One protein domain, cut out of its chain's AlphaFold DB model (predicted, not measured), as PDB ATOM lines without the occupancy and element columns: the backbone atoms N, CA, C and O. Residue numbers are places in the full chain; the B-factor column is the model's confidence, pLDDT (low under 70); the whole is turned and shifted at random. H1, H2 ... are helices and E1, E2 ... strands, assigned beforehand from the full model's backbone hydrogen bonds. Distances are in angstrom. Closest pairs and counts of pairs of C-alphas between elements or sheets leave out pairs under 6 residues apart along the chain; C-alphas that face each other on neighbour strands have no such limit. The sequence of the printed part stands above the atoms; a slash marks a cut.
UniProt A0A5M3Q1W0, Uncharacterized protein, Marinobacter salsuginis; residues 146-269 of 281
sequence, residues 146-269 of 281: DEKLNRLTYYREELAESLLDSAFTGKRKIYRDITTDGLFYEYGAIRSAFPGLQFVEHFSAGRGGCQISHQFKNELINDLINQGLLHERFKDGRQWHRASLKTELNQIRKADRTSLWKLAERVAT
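This is residues 146 to 269 of the 281 residues of an uncharacterized protein of Marinobacter salsuginis (UniProt A0A5M3Q1W0). Helix H2 lies near the middle, with H5 side by side with it; the longest helix, H3, runs crosswise to H2, with H1 beside its first part and the open end of the hairpin E1 and E2 by its last part. A long loop, residues 168 to 210, joins H2 to H3, and the small helix H4 packs on H5. The printed part has 124 residues, with named elements in the order H1, H2, H3, E1, E2, H4, H5; the two strands are antiparallel, and the class is mostly helix. It is compact, with a radius of gyration of the C-alphas of 14.7 A, and spans 44 by 34 by 23 A.

Start with H1, residues 146 to 154, and H2, residues 156 to 167, which meet only through their link. Next look at H3, residues 211 to 226: its residues 212 to 216 alone touch H1, the closest C-alphas being those of Leu 149 and Ile 212, 6.7 A apart, at a shallow tilt of 27 degrees, the same way. H2 and H3 only just touch, with 3 pairs of C-alphas within 8 A; the closest are those of Ala 160 and Leu 220, 7.1 A apart, and the tilt of 70.0 degrees is steep, only just short of about perpendicular. E1, residues 230 to 235, and E2, residues 238 to 243, form a hairpin at 153 degrees, with N 233 and O 240 at 2.8 A and N 235 and O 238 at 2.9 A, within hydrogen-bond range. The closest C-alphas of H2 and E2 are those of Ala 167 and Arg 242, 4.6 A apart; those of H3 and E1 are Leu 224 and Leu 230, 5.2 A apart. H5, residues 259 to 268, touches H2 at a shallow tilt of 27 degrees, the same way, closest at the C-alphas of Glu 161 and Leu 263, 5.8 A. H4, residues 246 to 249, touches H5, closest at the C-alphas of Lys 246 and Ala 268, 5.5 A. H1 and H5 are apart. In H1, H2, H3 and H5 every O i to N i+4 pair is within hydrogen-bond range; H4 is too short for such a pair.

Find C-alpha 146 at (32.493, 21.208, 60.987), where H1 begins its 12.2 A; H2 then runs 16.3 A. H3 starts at C-alpha 211, (29.456, 18.272, 49.876), and runs 22.1 A. E1 is 16.3 A long, E2 17.0 A, H4 5.0 A and H5 14.5 A, ending at C-alpha 268, (37.889, 45.940, 39.443).

Look for the farthest C-alphas, those of Ala 205 and Lys 254, 47.0 A apart. The printed part has no cut, and its long link is H2 to H3. The mean pLDDT of the printed part is 78.9, and residues 179 to 210 are under 70.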
ATOM      1  N   ASP A 146      32.696  20.011  60.163       82.44
ATOM      2  CA  ASP A 146      32.493  21.208  60.987       82.44
ATOM      3  C   ASP A 146      33.739  22.103  60.975       82.44
ATOM      4  O   ASP A 146      33.661  23.305  60.709       82.44
ATOM      5  N   GLU A 147      34.915  21.520  61.197       79.62
ATOM      6  CA  GLU A 147      36.203  22.206  61.151       79.62
ATOM      7  C   GLU A 147      36.497  22.725  59.739       79.62
ATOM      8  O   GLU A 147      36.952  23.860  59.559       79.62
ATOM      9  N   LYS A 148      36.155  21.944  58.708       78.88
ATOM     10  CA  LYS A 148      36.242  22.386  57.312       78.88
ATOM     11  C   LYS A 148      35.356  23.602  57.054       78.88
ATOM     12  O   LYS A 148      35.832  24.585  56.482       78.88
ATOM     13  N   LEU A 149      34.094  23.575  57.485       83.00
ATOM     14  CA  LEU A 149      33.180  24.709  57.328       83.00
ATOM     15  C   LEU A 149      33.662  25.941  58.106       83.00
ATOM     16  O   LEU A 149      33.603  27.053  57.574       83.00
ATOM     17  N   ASN A 150      34.184  25.756  59.320       83.38
ATOM     18  CA  ASN A 150      34.762  26.832  60.124       83.38
ATOM     19  C   ASN A 150      35.921  27.513  59.391       83.38
ATOM     20  O   ASN A 150      35.954  28.741  59.293       83.38
ATOM     21  N   ARG A 151      36.844  26.734  58.813       79.69
ATOM     22  CA  ARG A 151      37.974  27.272  58.041       79.69
ATOM     23  C   ARG A 151      37.526  27.948  56.749       79.69
ATOM     24  O   ARG A 151      37.970  29.056  56.463       79.69
ATOM     25  N   LEU A 152      36.611  27.341  55.992       81.31
ATOM     26  CA  LEU A 152      36.041  27.958  54.787       81.31
ATOM     27  C   LEU A 152      35.364  29.297  55.106       81.31
ATOM     28  O   LEU A 152      35.546  30.279  54.388       81.31
ATOM     29  N   THR A 153      34.624  29.353  56.211       85.94
ATOM     30  CA  THR A 153      33.953  30.570  56.679       85.94
ATOM     31  C   THR A 153      34.948  31.630  57.129       85.94
ATOM     32  O   THR A 153      34.763  32.805  56.816       85.94
ATOM     33  N   TYR A 154      36.017  31.233  57.818       83.81
ATOM     34  CA  TYR A 154      37.082  32.144  58.227       83.81
ATOM     35  C   TYR A 154      37.755  32.816  57.024       83.81
ATOM     36  O   TYR A 154      37.917  34.031  57.026       83.81
ATOM     37  N   TYR A 155      38.052  32.051  55.969       81.00
ATOM     38  CA  TYR A 155      38.663  32.553  54.730       81.00
ATOM     39  C   TYR A 155      37.645  33.039  53.684       81.00
ATOM     40  O   TYR A 155      37.952  33.134  52.492       81.00
ATOM     41  N   ARG A 156      36.397  33.312  54.085       86.56
ATOM     42  CA  ARG A 156      35.306  33.630  53.151       86.56
ATOM     43  C   ARG A 156      35.615  34.842  52.276       86.56
ATOM     44  O   ARG A 156      35.278  34.830  51.092       86.56
ATOM     45  N   GLU A 157      36.207  35.887  52.846       88.00
ATOM     46  CA  GLU A 157      36.523  37.116  52.114       88.00
ATOM     47  C   GLU A 157      37.593  36.865  51.058       88.00
ATOM     48  O   GLU A 157      37.435  37.237  49.897       88.00
ATOM     49  N   GLU A 158      38.658  36.169  51.410       82.62
ATOM     50  CA  GLU A 158      39.744  35.926  50.483       82.62
ATOM     51  C   GLU A 158      39.356  34.907  49.397       82.62
ATOM     52  O   GLU A 158      39.719  35.073  48.228       82.62
ATOM     53  N   LEU A 159      38.532  33.907  49.735       83.25
ATOM     54  CA  LEU A 159      37.907  33.015  48.753       83.25
ATOM     55  C   LEU A 159      37.010  33.798  47.780       83.25
ATOM     56  O   LEU A 159      37.028  33.537  46.573       83.25
ATOM     57  N   ALA A 160      36.268  34.794  48.271       88.56
ATOM     58  CA  ALA A 160      35.479  35.684  47.426       88.56
ATOM     59  C   ALA A 160      36.361  36.523  46.494       88.56
ATOM     60  O   ALA A 160      36.065  36.630  45.304       88.56
ATOM     61  N   GLU A 161      37.453  37.097  47.005       87.56
ATOM     62  CA  GLU A 161      38.406  37.865  46.199       87.56
ATOM     63  C   GLU A 161      39.017  36.997  45.094       87.56
ATOM     64  O   GLU A 161      39.040  37.420  43.941       87.56
ATOM     65  N   SER A 162      39.408  35.754  45.398       83.56
ATOM     66  CA  SER A 162      39.926  34.823  44.391       83.56
ATOM     67  C   SER A 162      38.884  34.449  43.329       83.56
ATOM     68  O   SER A 162      39.232  34.373  42.150       83.56
ATOM     69  N   LEU A 163      37.618  34.224  43.708       86.38
ATOM     70  CA  LEU A 163      36.525  33.975  42.753       86.38
ATOM     71  C   LEU A 163      36.307  35.180  41.833       86.38
ATOM     72  O   LEU A 163      36.160  35.022  40.617       86.38
ATOM     73  N   LEU A 164      36.302  36.384  42.406       90.00
ATOM     74  CA  LEU A 164      36.122  37.629  41.670       90.00
ATOM     75  C   LEU A 164      37.297  37.893  40.720       90.00
ATOM     76  O   LEU A 164      37.047  38.201  39.555       90.00
ATOM     77  N   ASP A 165      38.548  37.720  41.164       87.94
ATOM     78  CA  ASP A 165      39.751  37.865  40.325       87.94
ATOM     79  C   ASP A 165      39.711  36.872  39.145       87.94
ATOM     80  O   ASP A 165      39.911  37.260  37.989       87.94
ATOM     81  N   SER A 166      39.350  35.607  39.398       84.81
ATOM     82  CA  SER A 166      39.181  34.589  38.349       84.81
ATOM     83  C   SER A 166      38.079  34.957  37.352       84.81
ATOM     84  O   SER A 166      38.251  34.770  36.143       84.81
ATOM     85  N   ALA A 167      36.972  35.536  37.821       89.44
ATOM     86  CA  ALA A 167      35.850  35.969  36.988       89.44
ATOM     87  C   ALA A 167      36.058  37.342  36.317       89.44
ATOM     88  O   ALA A 167      35.251  37.740  35.469       89.44
ATOM     89  N   PHE A 168      37.089  38.106  36.683       90.56
ATOM     90  CA  PHE A 168      37.285  39.458  36.173       90.56
ATOM     91  C   PHE A 168      37.940  39.458  34.787       90.56
ATOM     92  O   PHE A 168      39.008  38.893  34.553       90.56
ATOM     93  N   THR A 169      37.289  40.128  33.833       87.81
ATOM     94  CA  THR A 169      37.725  40.180  32.423       87.81
ATOM     95  C   THR A 169      37.931  41.602  31.901       87.81
ATOM     96  O   THR A 169      38.296  41.786  30.739       87.81
ATOM     97  N   GLY A 170      37.625  42.622  32.712       88.94
ATOM     98  CA  GLY A 170      37.592  44.027  32.294       88.94
ATOM     99  C   GLY A 170      36.559  44.352  31.201       88.94
ATOM    100  O   GLY A 170      36.509  45.484  30.725       88.94
ATOM    101  N   LYS A 171      35.732  43.385  30.770       89.38
ATOM    102  CA  LYS A 171      34.807  43.522  29.635       89.38
ATOM    103  C   LYS A 171      33.427  42.967  29.971       89.38
ATOM    104  O   LYS A 171      33.267  41.787  30.257       89.38
ATOM    105  N   ARG A 172      32.390  43.790  29.793       90.50
ATOM    106  CA  ARG A 172      30.999  43.470  30.176       90.50
ATOM    107  C   ARG A 172      30.412  42.203  29.530       90.50
ATOM    108  O   ARG A 172      29.519  41.582  30.093       90.50
ATOM    109  N   LYS A 173      30.878  41.836  28.331       91.56
ATOM    110  CA  LYS A 173      30.342  40.712  27.538       91.56
ATOM    111  C   LYS A 173      31.181  39.429  27.613       91.56
ATOM    112  O   LYS A 173      30.809  38.454  26.967       91.56
ATOM    113  N   ILE A 174      32.293  39.421  28.354       91.38
ATOM    114  CA  ILE A 174      33.173  38.249  28.468       91.38
ATOM    115  C   ILE A 174      32.980  37.607  29.837       91.38
ATOM    116  O   ILE A 174      33.202  38.260  30.853       91.38
ATOM    117  N   TYR A 175      32.591  36.334  29.824       91.50
ATOM    118  CA  TYR A 175      32.370  35.498  31.000       91.50
ATOM    119  C   TYR A 175      33.358  34.321  30.986       91.50
ATOM    120  O   TYR A 175      33.833  33.935  29.915       91.50
ATOM    121  N   ARG A 176      33.664  33.768  32.159       86.56
ATOM    122  CA  ARG A 176      34.579  32.639  32.383       86.56
ATOM    123  C   ARG A 176      33.886  31.524  33.157       86.56
ATOM    124  O   ARG A 176      32.948  31.781  33.911       86.56
ATOM    125  N   ASP A 177      34.345  30.297  32.965       83.38
ATOM    126  CA  ASP A 177      33.874  29.148  33.735       83.38
ATOM    127  C   ASP A 177      34.703  29.004  35.016       83.38
ATOM    128  O   ASP A 177      35.664  28.251  35.080       83.38
ATOM    129  N   ILE A 178      34.324  29.748  36.054       77.38
ATOM    130  CA  ILE A 178      35.009  29.687  37.356       77.38
ATOM    131  C   ILE A 178      34.644  28.435  38.166       77.38
ATOM    132  O   ILE A 178      35.211  28.196  39.229       77.38
ATOM    133  N   THR A 179      33.660  27.656  37.702       68.00
ATOM    134  CA  THR A 179      33.166  26.477  38.425       68.00
ATOM    135  C   THR A 179      33.971  25.230  38.093       68.00
ATOM    136  O   THR A 179      34.118  24.363  38.957       68.00
ATOM    137  N   THR A 180      34.538  25.170  36.885       61.47
ATOM    138  CA  THR A 180      35.456  24.112  36.448       61.47
ATOM    139  C   THR A 180      36.908  24.365  36.831       61.47
ATOM    140  O   THR A 180      37.682  23.415  36.889       61.47
ATOM    141  N   ASP A 181      37.277  25.611  37.143       51.62
ATOM    142  CA  ASP A 181      38.663  26.025  37.437       51.62
ATOM    143  C   ASP A 181      39.178  25.566  38.816       51.62
ATOM    144  O   ASP A 181      40.249  25.962  39.276       51.62
ATOM    145  N   GLY A 182      38.432  24.688  39.483       52.09
ATOM    146  CA  GLY A 182      38.940  23.902  40.596       52.09
ATOM    147  C   GLY A 182      39.220  24.685  41.874       52.09
ATOM    148  O   GLY A 182      39.929  24.168  42.722       52.09
ATOM    149  N   LEU A 183      38.652  25.885  42.043       54.56
ATOM    150  CA  LEU A 183      38.868  26.797  43.184       54.56
ATOM    151  C   LEU A 183      38.652  26.161  44.577       54.56
ATOM    152  O   LEU A 183      39.165  26.655  45.572       54.56
ATOM    153  N   PHE A 184      37.887  25.070  44.622       53.91
ATOM    154  CA  PHE A 184      37.622  24.248  45.809       53.91
ATOM    155  C   PHE A 184      38.001  22.775  45.603       53.91
ATOM    156  O   PHE A 184      37.687  21.941  46.432       53.91
ATOM    157  N   TYR A 185      38.610  22.442  44.467       52.62
ATOM    158  CA  TYR A 185      39.153  21.113  44.195       52.62
ATOM    159  C   TYR A 185      40.509  20.984  44.888       52.62
ATOM    160  O   TYR A 185      41.145  22.002  45.164       52.62
ATOM    161  N   GLU A 186      41.017  19.755  45.017       46.03
ATOM    162  CA  GLU A 186      42.373  19.439  45.513       46.03
ATOM    163  C   GLU A 186      43.507  20.354  44.974       46.03
ATOM    164  O   GLU A 186      44.579  20.411  45.573       46.03
ATOM    165  N   TYR A 187      43.309  21.062  43.847       45.94
ATOM    166  CA  TYR A 187      44.355  21.801  43.132       45.94
ATOM    167  C   TYR A 187      44.092  23.285  42.817       45.94
ATOM    168  O   TYR A 187      45.026  23.927  42.326       45.94
ATOM    169  N   GLY A 188      42.902  23.858  43.032       39.91
ATOM    170  CA  GLY A 188      42.617  25.241  42.600       39.91
ATOM    171  C   GLY A 188      42.370  26.209  43.757       39.91
ATOM    172  O   GLY A 188      41.783  25.854  44.766       39.91
ATOM    173  N   ALA A 189      42.899  27.428  43.593       39.88
ATOM    174  CA  ALA A 189      42.999  28.591  44.503       39.88
ATOM    175  C   ALA A 189      43.550  28.398  45.917       39.88
ATOM    176  O   ALA A 189      44.370  29.213  46.340       39.88
ATOM    177  N   ILE A 190      43.225  27.313  46.608       48.41
ATOM    178  CA  ILE A 190      43.954  26.886  47.805       48.41
ATOM    179  C   ILE A 190      45.452  26.743  47.482       48.41
ATOM    180  O   ILE A 190      46.320  27.040  48.291       48.41
ATOM    181  N   ARG A 191      45.782  26.356  46.247       43.03
ATOM    182  CA  ARG A 191      47.165  26.198  45.793       43.03
ATOM    183  C   ARG A 191      47.940  27.516  45.622       43.03
ATOM    184  O   ARG A 191      49.163  27.483  45.690       43.03
ATOM    185  N   SER A 192      47.279  28.645  45.358       44.72
ATOM    186  CA  SER A 192      47.951  29.890  44.930       44.72
ATOM    187  C   SER A 192      47.650  31.127  45.779       44.72
ATOM    188  O   SER A 192      48.410  32.087  45.694       44.72
ATOM    189  N   ALA A 193      46.592  31.121  46.594       41.50
ATOM    190  CA  ALA A 193      46.218  32.262  47.434       41.50
ATOM    191  C   ALA A 193      46.177  31.936  48.935       41.50
ATOM    192  O   ALA A 193      46.361  32.839  49.749       41.50
ATOM    193  N   PHE A 194      45.997  30.662  49.303       53.47
ATOM    194  CA  PHE A 194      45.833  30.249  50.697       53.47
ATOM    195  C   PHE A 194      46.808  29.153  51.044       53.47
ATOM    196  O   PHE A 194      46.466  27.968  50.963       53.47
ATOM    197  N   PRO A 195      48.016  29.530  51.479       45.38
ATOM    198  CA  PRO A 195      48.801  28.570  52.200       45.38
ATOM    199  C   PRO A 195      47.850  27.988  53.316       45.38
ATOM    200  O   PRO A 195      47.119  28.728  53.965       45.38
ATOM    201  N   GLY A 196      47.764  26.654  53.475       45.72
ATOM    202  CA  GLY A 196      47.186  26.011  54.678       45.72
ATOM    203  C   GLY A 196      45.765  25.486  54.575       45.72
ATOM    204  O   GLY A 196      45.256  24.908  55.529       45.72
ATOM    205  N   LEU A 197      45.139  25.638  53.412       53.25
ATOM    206  CA  LEU A 197      43.783  25.152  53.151       53.25
ATOM    207  C   LEU A 197      43.751  23.886  52.279       53.25
ATOM    208  O   LEU A 197      42.752  23.620  51.624       53.25
ATOM    209  N   GLN A 198      44.832  23.103  52.205       58.56
ATOM    210  CA  GLN A 198      44.847  21.888  51.381       58.56
ATOM    211  C   GLN A 198      44.109  20.756  52.082       58.56
ATOM    212  O   GLN A 198      44.698  19.981  52.829       58.56
ATOM    213  N   PHE A 199      42.810  20.664  51.830       61.41
ATOM    214  CA  PHE A 199      42.008  19.582  52.370       61.41
ATOM    215  C   PHE A 199      42.216  18.302  51.581       61.41
ATOM    216  O   PHE A 199      42.228  18.307  50.347       61.41
ATOM    217  N   VAL A 200      42.301  17.188  52.299       57.44
ATOM    218  CA  VAL A 200      42.035  15.901  51.673       57.44
ATOM    219  C   VAL A 200      40.531  15.826  51.416       57.44
ATOM    220  O   VAL A 200      39.727  15.701  52.340       57.44
ATOM    221  N   GLU A 201      40.123  15.979  50.156       56.59
ATOM    222  CA  GLU A 201      38.719  15.819  49.797       56.59
ATOM    223  C   GLU A 201      38.378  14.330  49.681       56.59
ATOM    224  O   GLU A 201      38.931  13.594  48.858       56.59
ATOM    225  N   HIS A 202      37.402  13.877  50.465       50.88
ATOM    226  CA  HIS A 202      36.782  12.578  50.238       50.88
ATOM    227  C   HIS A 202      36.087  12.580  48.865       50.88
ATOM    228  O   HIS A 202      34.970  13.084  48.743       50.88
ATOM    229  N   PHE A 203      36.689  11.997  47.816       41.78
ATOM    230  CA  PHE A 203      35.864  11.608  46.666       41.78
ATOM    231  C   PHE A 203      35.109  10.341  47.024       41.78
ATOM    232  O   PHE A 203      35.706   9.278  47.219       41.78
ATOM    233  N   SER A 204      33.791  10.437  46.970       36.12
ATOM    234  CA  SER A 204      32.961   9.275  46.697       36.12
ATOM    235  C   SER A 204      33.110   8.894  45.216       36.12
ATOM    236  O   SER A 204      33.151   9.757  44.333       36.12
ATOM    237  N   ALA A 205      33.252   7.599  44.932       30.77
ATOM    238  CA  ALA A 205      33.384   7.058  43.582       30.77
ATOM    239  C   ALA A 205      32.299   7.630  42.642       30.77
ATOM    240  O   ALA A 205      31.119   7.298  42.747       30.77
ATOM    241  N   GLY A 206      32.704   8.520  41.733       34.44
ATOM    242  CA  GLY A 206      31.848   9.042  40.667       34.44
ATOM    243  C   GLY A 206      30.774  10.063  41.070       34.44
ATOM    244  O   GLY A 206      29.928  10.363  40.229       34.44
ATOM    245  N   ARG A 207      30.777  10.627  42.291       32.31
ATOM    246  CA  ARG A 207      29.796  11.660  42.693       32.31
ATOM    247  C   ARG A 207      30.425  12.877  43.377       32.31
ATOM    248  O   ARG A 207      30.270  13.055  44.576       32.31
ATOM    249  N   GLY A 208      31.033  13.753  42.576       45.78
ATOM    250  CA  GLY A 208      31.284  15.156  42.942       45.78
ATOM    251  C   GLY A 208      32.267  15.387  44.100       45.78
ATOM    252  O   GLY A 208      32.664  14.461  44.795       45.78
ATOM    253  N   GLY A 209      32.711  16.636  44.260       53.75
ATOM    254  CA  GLY A 209      33.594  17.044  45.363       53.75
ATOM    255  C   GLY A 209      32.921  16.961  46.740       53.75
ATOM    256  O   GLY A 209      31.751  16.594  46.849       53.75
ATOM    257  N   CYS A 210      33.654  17.336  47.794       65.88
ATOM    258  CA  CYS A 210      33.134  17.365  49.165       65.88
ATOM    259  C   CYS A 210      31.839  18.198  49.249       65.88
ATOM    260  O   CYS A 210      31.795  19.341  48.785       65.88
ATOM    261  N   GLN A 211      30.776  17.633  49.837       73.38
ATOM    262  CA  GLN A 211      29.456  18.272  49.876       73.38
ATOM    263  C   GLN A 211      29.483  19.614  50.623       73.38
ATOM    264  O   GLN A 211      28.866  20.566  50.148       73.38
ATOM    265  N   ILE A 212      30.246  19.715  51.718       78.38
ATOM    266  CA  ILE A 212      30.426  20.958  52.482       78.38
ATOM    267  C   ILE A 212      31.130  22.027  51.643       78.38
ATOM    268  O   ILE A 212      30.602  23.128  51.496       78.38
ATOM    269  N   SER A 213      32.266  21.696  51.013       77.19
ATOM    270  CA  SER A 213      32.972  22.615  50.105       77.19
ATOM    271  C   SER A 213      32.062  23.080  48.965       77.19
ATOM    272  O   SER A 213      32.028  24.258  48.610       77.19
ATOM    273  N   HIS A 214      31.294  22.151  48.389       78.00
ATOM    274  CA  HIS A 214      30.382  22.434  47.289       78.00
ATOM    275  C   HIS A 214      29.227  23.347  47.713       78.00
ATOM    276  O   HIS A 214      28.908  24.300  46.998       78.00
ATOM    277  N   GLN A 215      28.616  23.079  48.867       83.81
ATOM    278  CA  GLN A 215      27.553  23.905  49.426       83.81
ATOM    279  C   GLN A 215      28.067  25.312  49.740       83.81
ATOM    280  O   GLN A 215      27.507  26.278  49.224       83.81
ATOM    281  N   PHE A 216      29.175  25.425  50.479       86.62
ATOM    282  CA  PHE A 216      29.795  26.709  50.808       86.62
ATOM    283  C   PHE A 216      30.114  27.526  49.551       86.62
ATOM    284  O   PHE A 216      29.797  28.713  49.477       86.62
ATOM    285  N   LYS A 217      30.707  26.889  48.529       85.00
ATOM    286  CA  LYS A 217      30.994  27.529  47.239       85.00
ATOM    287  C   LYS A 217      29.731  28.109  46.612       85.00
ATOM    288  O   LYS A 217      29.746  29.253  46.164       85.00
ATOM    289  N   ASN A 218      28.653  27.330  46.551       87.31
ATOM    290  CA  ASN A 218      27.407  27.776  45.933       87.31
ATOM    291  C   ASN A 218      26.766  28.918  46.725       87.31
ATOM    292  O   ASN A 218      26.306  29.884  46.125       87.31
ATOM    293  N   GLU A 219      26.784  28.849  48.056       91.94
ATOM    294  CA  GLU A 219      26.326  29.935  48.926       91.94
ATOM    295  C   GLU A 219      27.146  31.211  48.708       91.94
ATOM    296  O   GLU A 219      26.581  32.288  48.556       91.94
ATOM    297  N   LEU A 220      28.474  31.099  48.614       91.62
ATOM    298  CA  LEU A 220      29.347  32.236  48.338       91.62
ATOM    299  C   LEU A 220      29.084  32.851  46.956       91.62
ATOM    300  O   LEU A 220      28.982  34.069  46.834       91.62
ATOM    301  N   ILE A 221      28.939  32.025  45.915       91.75
ATOM    302  CA  ILE A 221      28.595  32.488  44.562       91.75
ATOM    303  C   ILE A 221      27.246  33.211  44.572       91.75
ATOM    304  O   ILE A 221      27.145  34.320  44.046       91.75
ATOM    305  N   ASN A 222      26.230  32.619  45.203       94.19
ATOM    306  CA  ASN A 222      24.900  33.210  45.305       94.19
ATOM    307  C   ASN A 222      24.937  34.547  46.048       94.19
ATOM    308  O   ASN A 222      24.327  35.510  45.590       94.19
ATOM    309  N   ASP A 223      25.697  34.652  47.137       95.56
ATOM    310  CA  ASP A 223      25.874  35.908  47.868       95.56
ATOM    311  C   ASP A 223      26.506  37.000  47.004       95.56
ATOM    312  O   ASP A 223      26.048  38.145  47.021       95.56
ATOM    313  N   LEU A 224      27.531  36.657  46.220       95.94
ATOM    314  CA  LEU A 224      28.175  37.597  45.303       95.94
ATOM    315  C   LEU A 224      27.227  38.038  44.179       95.94
ATOM    316  O   LEU A 224      27.237  39.213  43.802       95.94
ATOM    317  N   ILE A 225      26.396  37.129  43.660       95.75
ATOM    318  CA  ILE A 225      25.371  37.444  42.654       95.75
ATOM    319  C   ILE A 225      24.292  38.354  43.249       95.75
ATOM    320  O   ILE A 225      23.986  39.400  42.674       95.75
ATOM    321  N   ASN A 226      23.766  38.010  44.424       95.94
ATOM    322  CA  ASN A 226      22.725  38.769  45.120       95.94
ATOM    323  C   ASN A 226      23.183  40.189  45.481       95.94
ATOM    324  O   ASN A 226      22.389  41.128  45.444       95.94
ATOM    325  N   GLN A 227      24.471  40.367  45.779       96.00
ATOM    326  CA  GLN A 227      25.076  41.679  46.034       96.00
ATOM    327  C   GLN A 227      25.449  42.442  44.750       96.00
ATOM    328  O   GLN A 227      25.963  43.559  44.824       96.00
ATOM    329  N   GLY A 228      25.218  41.868  43.565       96.12
ATOM    330  CA  GLY A 228      25.568  42.480  42.282       96.12
ATOM    331  C   GLY A 228      27.079  42.608  42.055       96.12
ATOM    332  O   GLY A 228      27.516  43.492  41.317       96.12
ATOM    333  N   LEU A 229      27.883  41.761  42.706       97.38
ATOM    334  CA  LEU A 229      29.348  41.712  42.592       97.38
ATOM    335  C   LEU A 229      29.805  40.692  41.538       97.38
ATOM    336  O   LEU A 229      30.888  40.824  40.962       97.38
ATOM    337  N   LEU A 230      28.963  39.695  41.275       95.81
ATOM    338  CA  LEU A 230      29.149  38.670  40.261       95.81
ATOM    339  C   LEU A 230      27.904  38.595  39.373       95.81
ATOM    340  O   LEU A 230      26.779  38.786  39.822       95.81
ATOM    341  N   HIS A 231      28.110  38.307  38.097       95.44
ATOM    342  CA  HIS A 231      27.043  38.100  37.129       95.44
ATOM    343  C   HIS A 231      27.173  36.725  36.508       95.44
ATOM    344  O   HIS A 231      28.279  36.302  36.167       95.44
ATOM    345  N   GLU A 232      26.039  36.079  36.278       94.00
ATOM    346  CA  GLU A 232      25.974  34.771  35.647       94.00
ATOM    347  C   GLU A 232      25.312  34.819  34.270       94.00
ATOM    348  O   GLU A 232      24.533  35.716  33.933       94.00
ATOM    349  N   ARG A 233      25.644  33.825  33.453       92.81
ATOM    350  CA  ARG A 233      25.019  33.581  32.163       92.81
ATOM    351  C   ARG A 233      25.039  32.093  31.855       92.81
ATOM    352  O   ARG A 233      26.101  31.478  31.846       92.81
ATOM    353  N   PHE A 234      23.891  31.543  31.479       91.06
ATOM    354  CA  PHE A 234      23.822  30.190  30.939       91.06
ATOM    355  C   PHE A 234      24.083  30.192  29.426       91.06
ATOM    356  O   PHE A 234      23.480  30.976  28.682       91.06
ATOM    357  N   LYS A 235      25.008  29.349  28.959       87.38
ATOM    358  CA  LYS A 235      25.326  29.181  27.535       87.38
ATOM    359  C   LYS A 235      25.916  27.793  27.276       87.38
ATOM    360  O   LYS A 235      26.802  27.362  28.007       87.38
ATOM    361  N   ASP A 236      25.450  27.129  26.216       87.06
ATOM    362  CA  ASP A 236      25.955  25.827  25.747       87.06
ATOM    363  C   ASP A 236      25.917  24.733  26.837       87.06
ATOM    364  O   ASP A 236      26.833  23.925  26.969       87.06
ATOM    365  N   GLY A 237      24.863  24.736  27.665       83.69
ATOM    366  CA  GLY A 237      24.706  23.778  28.764       83.69
ATOM    367  C   GLY A 237      25.582  24.056  29.993       83.69
ATOM    368  O   GLY A 237      25.630  23.220  30.890       83.69
ATOM    369  N   ARG A 238      26.283  25.197  30.042       84.31
ATOM    370  CA  ARG A 238      27.204  25.570  31.128       84.31
ATOM    371  C   ARG A 238      26.879  26.938  31.717       84.31
ATOM    372  O   ARG A 238      26.336  27.813  31.035       84.31
ATOM    373  N   GLN A 239      27.245  27.122  32.981       88.12
ATOM    374  CA  GLN A 239      27.091  28.377  33.709       88.12
ATOM    375  C   GLN A 239      28.405  29.156  33.682       88.12
ATOM    376  O   GLN A 239      29.452  28.678  34.107       88.12
ATOM    377  N   TRP A 240      28.344  30.373  33.160       90.12
ATOM    378  CA  TRP A 240      29.487  31.256  32.997       90.12
ATOM    379  C   TRP A 240      29.341  32.458  33.916       90.12
ATOM    380  O   TRP A 240      28.238  32.971  34.087       90.12
ATOM    381  N   HIS A 241      30.454  32.956  34.444       92.56
ATOM    382  CA  HIS A 241      30.471  34.017  35.442       92.56
ATOM    383  C   HIS A 241      31.360  35.187  35.023       92.56
ATOM    384  O   HIS A 241      32.311  35.031  34.255       92.56
ATOM    385  N   ARG A 242      31.055  36.380  35.528       94.06
ATOM    386  CA  ARG A 242      31.873  37.579  35.343       94.06
ATOM    387  C   ARG A 242      31.759  38.487  36.561       94.06
ATOM    388  O   ARG A 242      30.647  38.802  36.974       94.06
ATOM    389  N   ALA A 243      32.884  38.978  37.071       95.31
ATOM    390  CA  ALA A 243      32.886  40.000  38.116       95.31
ATOM    391  C   ALA A 243      32.405  41.368  37.592       95.31
ATOM    392  O   ALA A 243      32.617  41.734  36.423       95.31
ATOM    393  N   SER A 244      31.753  42.136  38.459       96.69
ATOM    394  CA  SER A 244      31.230  43.466  38.143       96.69
ATOM    395  C   SER A 244      32.339  44.452  37.777       96.69
ATOM    396  O   SER A 244      33.421  44.463  38.361       96.69
ATOM    397  N   LEU A 245      32.080  45.313  36.790       95.69
ATOM    398  CA  LEU A 245      32.994  46.408  36.457       95.69
ATOM    399  C   LEU A 245      32.867  47.532  37.484       95.69
ATOM    400  O   LEU A 245      31.810  47.722  38.083       95.69
ATOM    401  N   LYS A 246      33.891  48.384  37.589       94.69
ATOM    402  CA  LYS A 246      33.868  49.563  38.470       94.69
ATOM    403  C   LYS A 246      32.629  50.450  38.272       94.69
ATOM    404  O   LYS A 246      32.059  50.950  39.236       94.69
ATOM    405  N   THR A 247      32.175  50.626  37.031       94.19
ATOM    406  CA  THR A 247      30.958  51.400  36.728       94.19
ATOM    407  C   THR A 247      29.684  50.743  37.253       94.19
ATOM    408  O   THR A 247      28.759  51.456  37.619       94.19
ATOM    409  N   GLU A 248      29.633  49.409  37.289       95.62
ATOM    410  CA  GLU A 248      28.503  48.628  37.813       95.62
ATOM    411  C   GLU A 248      28.536  48.637  39.353       95.62
ATOM    412  O   GLU A 248      27.531  48.935  39.990       95.62
ATOM    413  N   LEU A 249      29.718  48.474  39.961       96.12
ATOM    414  CA  LEU A 249      29.907  48.562  41.417       96.12
ATOM    415  C   LEU A 249      29.505  49.925  41.997       96.12
ATOM    416  O   LEU A 249      28.976  49.999  43.108       96.12
ATOM    417  N   ASN A 250      29.724  51.010  41.249       94.44
ATOM    418  CA  ASN A 250      29.341  52.362  41.662       94.44
ATOM    419  C   ASN A 250      27.822  52.584  41.716       94.44
ATOM    420  O   ASN A 250      27.382  53.512  42.394       94.44
ATOM    421  N   GLN A 251      27.036  51.749  41.031       95.12
ATOM    422  CA  GLN A 251      25.572  51.811  41.049       95.12
ATOM    423  C   GLN A 251      24.983  51.188  42.322       95.12
ATOM    424  O   GLN A 251      23.840  51.473  42.669       95.12
ATOM    425  N   ILE A 252      25.770  50.391  43.056       94.62
ATOM    426  CA  ILE A 252      25.363  49.815  44.338       94.62
ATOM    427  C   ILE A 252      25.271  50.938  45.381       94.62
ATOM    428  O   ILE A 252      26.230  51.698  45.607       94.62
ATOM    429  N   ARG A 253      24.095  51.048  46.017       92.62
ATOM    430  CA  ARG A 253      23.805  52.067  47.037       92.62
ATOM    431  C   ARG A 253      24.803  51.943  48.179       92.62
ATOM    432  O   ARG A 253      25.134  50.844  48.598       92.62
ATOM    433  N   LYS A 254      25.251  53.076  48.728       91.88
ATOM    434  CA  LYS A 254      26.249  53.094  49.814       91.88
ATOM    435  C   LYS A 254      25.844  52.248  51.028       91.88
ATOM    436  O   LYS A 254      26.720  51.644  51.629       91.88
ATOM    437  N   ALA A 255      24.550  52.198  51.353       92.69
ATOM    438  CA  ALA A 255      24.017  51.400  52.458       92.69
ATOM    439  C   ALA A 255      24.127  49.879  52.228       92.69
ATOM    440  O   ALA A 255      24.202  49.134  53.194       92.69
ATOM    441  N   ASP A 256      24.194  49.439  50.968       90.94
ATOM    442  CA  ASP A 256      24.242  48.023  50.583       90.94
ATOM    443  C   ASP A 256      25.697  47.532  50.382       90.94
ATOM    444  O   ASP A 256      25.931  46.398  49.970       90.94
ATOM    445  N   ARG A 257      26.706  48.385  50.633       92.81
ATOM    446  CA  ARG A 257      28.126  48.051  50.428       92.81
ATOM    447  C   ARG A 257      28.691  47.314  51.639       92.81
ATOM    448  O   ARG A 257      28.901  47.907  52.695       92.81
ATOM    449  N   THR A 258      28.987  46.035  51.448       93.31
ATOM    450  CA  THR A 258      29.576  45.127  52.443       93.31
ATOM    451  C   THR A 258      31.110  45.117  52.374       93.31
ATOM    452  O   THR A 258      31.723  45.852  51.589       93.31
ATOM    453  N   SER A 259      31.766  44.272  53.177       92.56
ATOM    454  CA  SER A 259      33.198  43.992  53.009       92.56
ATOM    455  C   SER A 259      33.500  43.384  51.636       92.56
ATOM    456  O   SER A 259      34.427  43.846  50.972       92.56
ATOM    457  N   LEU A 260      32.652  42.477  51.139       94.44
ATOM    458  CA  LEU A 260      32.781  41.870  49.808       94.44
ATOM    459  C   LEU A 260      32.736  42.903  48.674       94.44
ATOM    460  O   LEU A 260      33.461  42.769  47.687       94.44
ATOM    461  N   TRP A 261      31.956  43.981  48.823       96.25
ATOM    462  CA  TRP A 261      31.966  45.084  47.856       96.25
ATOM    463  C   TRP A 261      33.346  45.748  47.756       96.25
ATOM    464  O   TRP A 261      33.801  46.047  46.652       96.25
ATOM    465  N   LYS A 262      34.040  45.946  48.888       93.62
ATOM    466  CA  LYS A 262      35.396  46.524  48.888       93.62
ATOM    467  C   LYS A 262      36.377  45.614  48.152       93.62
ATOM    468  O   LYS A 262      37.218  46.115  47.414       93.62
ATOM    469  N   LEU A 263      36.251  44.295  48.316       92.75
ATOM    470  CA  LEU A 263      37.056  43.315  47.581       92.75
ATOM    471  C   LEU A 263      36.807  43.432  46.076       92.75
ATOM    472  O   LEU A 263      37.747  43.596  45.305       92.75
ATOM    473  N   ALA A 264      35.538  43.448  45.661       94.50
ATOM    474  CA  ALA A 264      35.172  43.623  44.259       94.50
ATOM    475  C   ALA A 264      35.704  44.946  43.679       94.50
ATOM    476  O   ALA A 264      36.156  44.981  42.536       94.50
ATOM    477  N   GLU A 265      35.712  46.029  44.464       94.69
ATOM    478  CA  GLU A 265      36.315  47.303  44.059       94.69
ATOM    479  C   GLU A 265      37.836  47.192  43.867       94.69
ATOM    480  O   GLU A 265      38.361  47.749  42.896       94.69
ATOM    481  N   ARG A 266      38.546  46.453  44.735       92.06
ATOM    482  CA  ARG A 266      39.985  46.173  44.563       92.06
ATOM    483  C   ARG A 266      40.249  45.395  43.279       92.06
ATOM    484  O   ARG A 266      41.085  45.826  42.491       92.06
ATOM    485  N   VAL A 267      39.500  44.316  43.047       90.56
ATOM    486  CA  VAL A 267      39.589  43.473  41.841       90.56
ATOM    487  C   VAL A 267      39.322  44.287  40.571       90.56
ATOM    488  O   VAL A 267      40.062  44.210  39.591       90.56
ATOM    489  N   ALA A 268      38.281  45.124  40.588       91.56
ATOM    490  CA  ALA A 268      37.889  45.940  39.443       91.56
ATOM    491  C   ALA A 268      38.785  47.171  39.218       91.56
ATOM    492  O   ALA A 268      38.646  47.859  38.199       91.56
ATOM    493  N   THR A 269      39.679  47.485  40.159       86.88
ATOM    494  CA  THR A 269      40.636  48.579  40.029       86.88
ATOM    495  C   THR A 269      41.916  48.048  39.384       86.88
ATOM    496  O   THR A 269      42.491  47.084  39.884       86.88
TER     497      THR A 269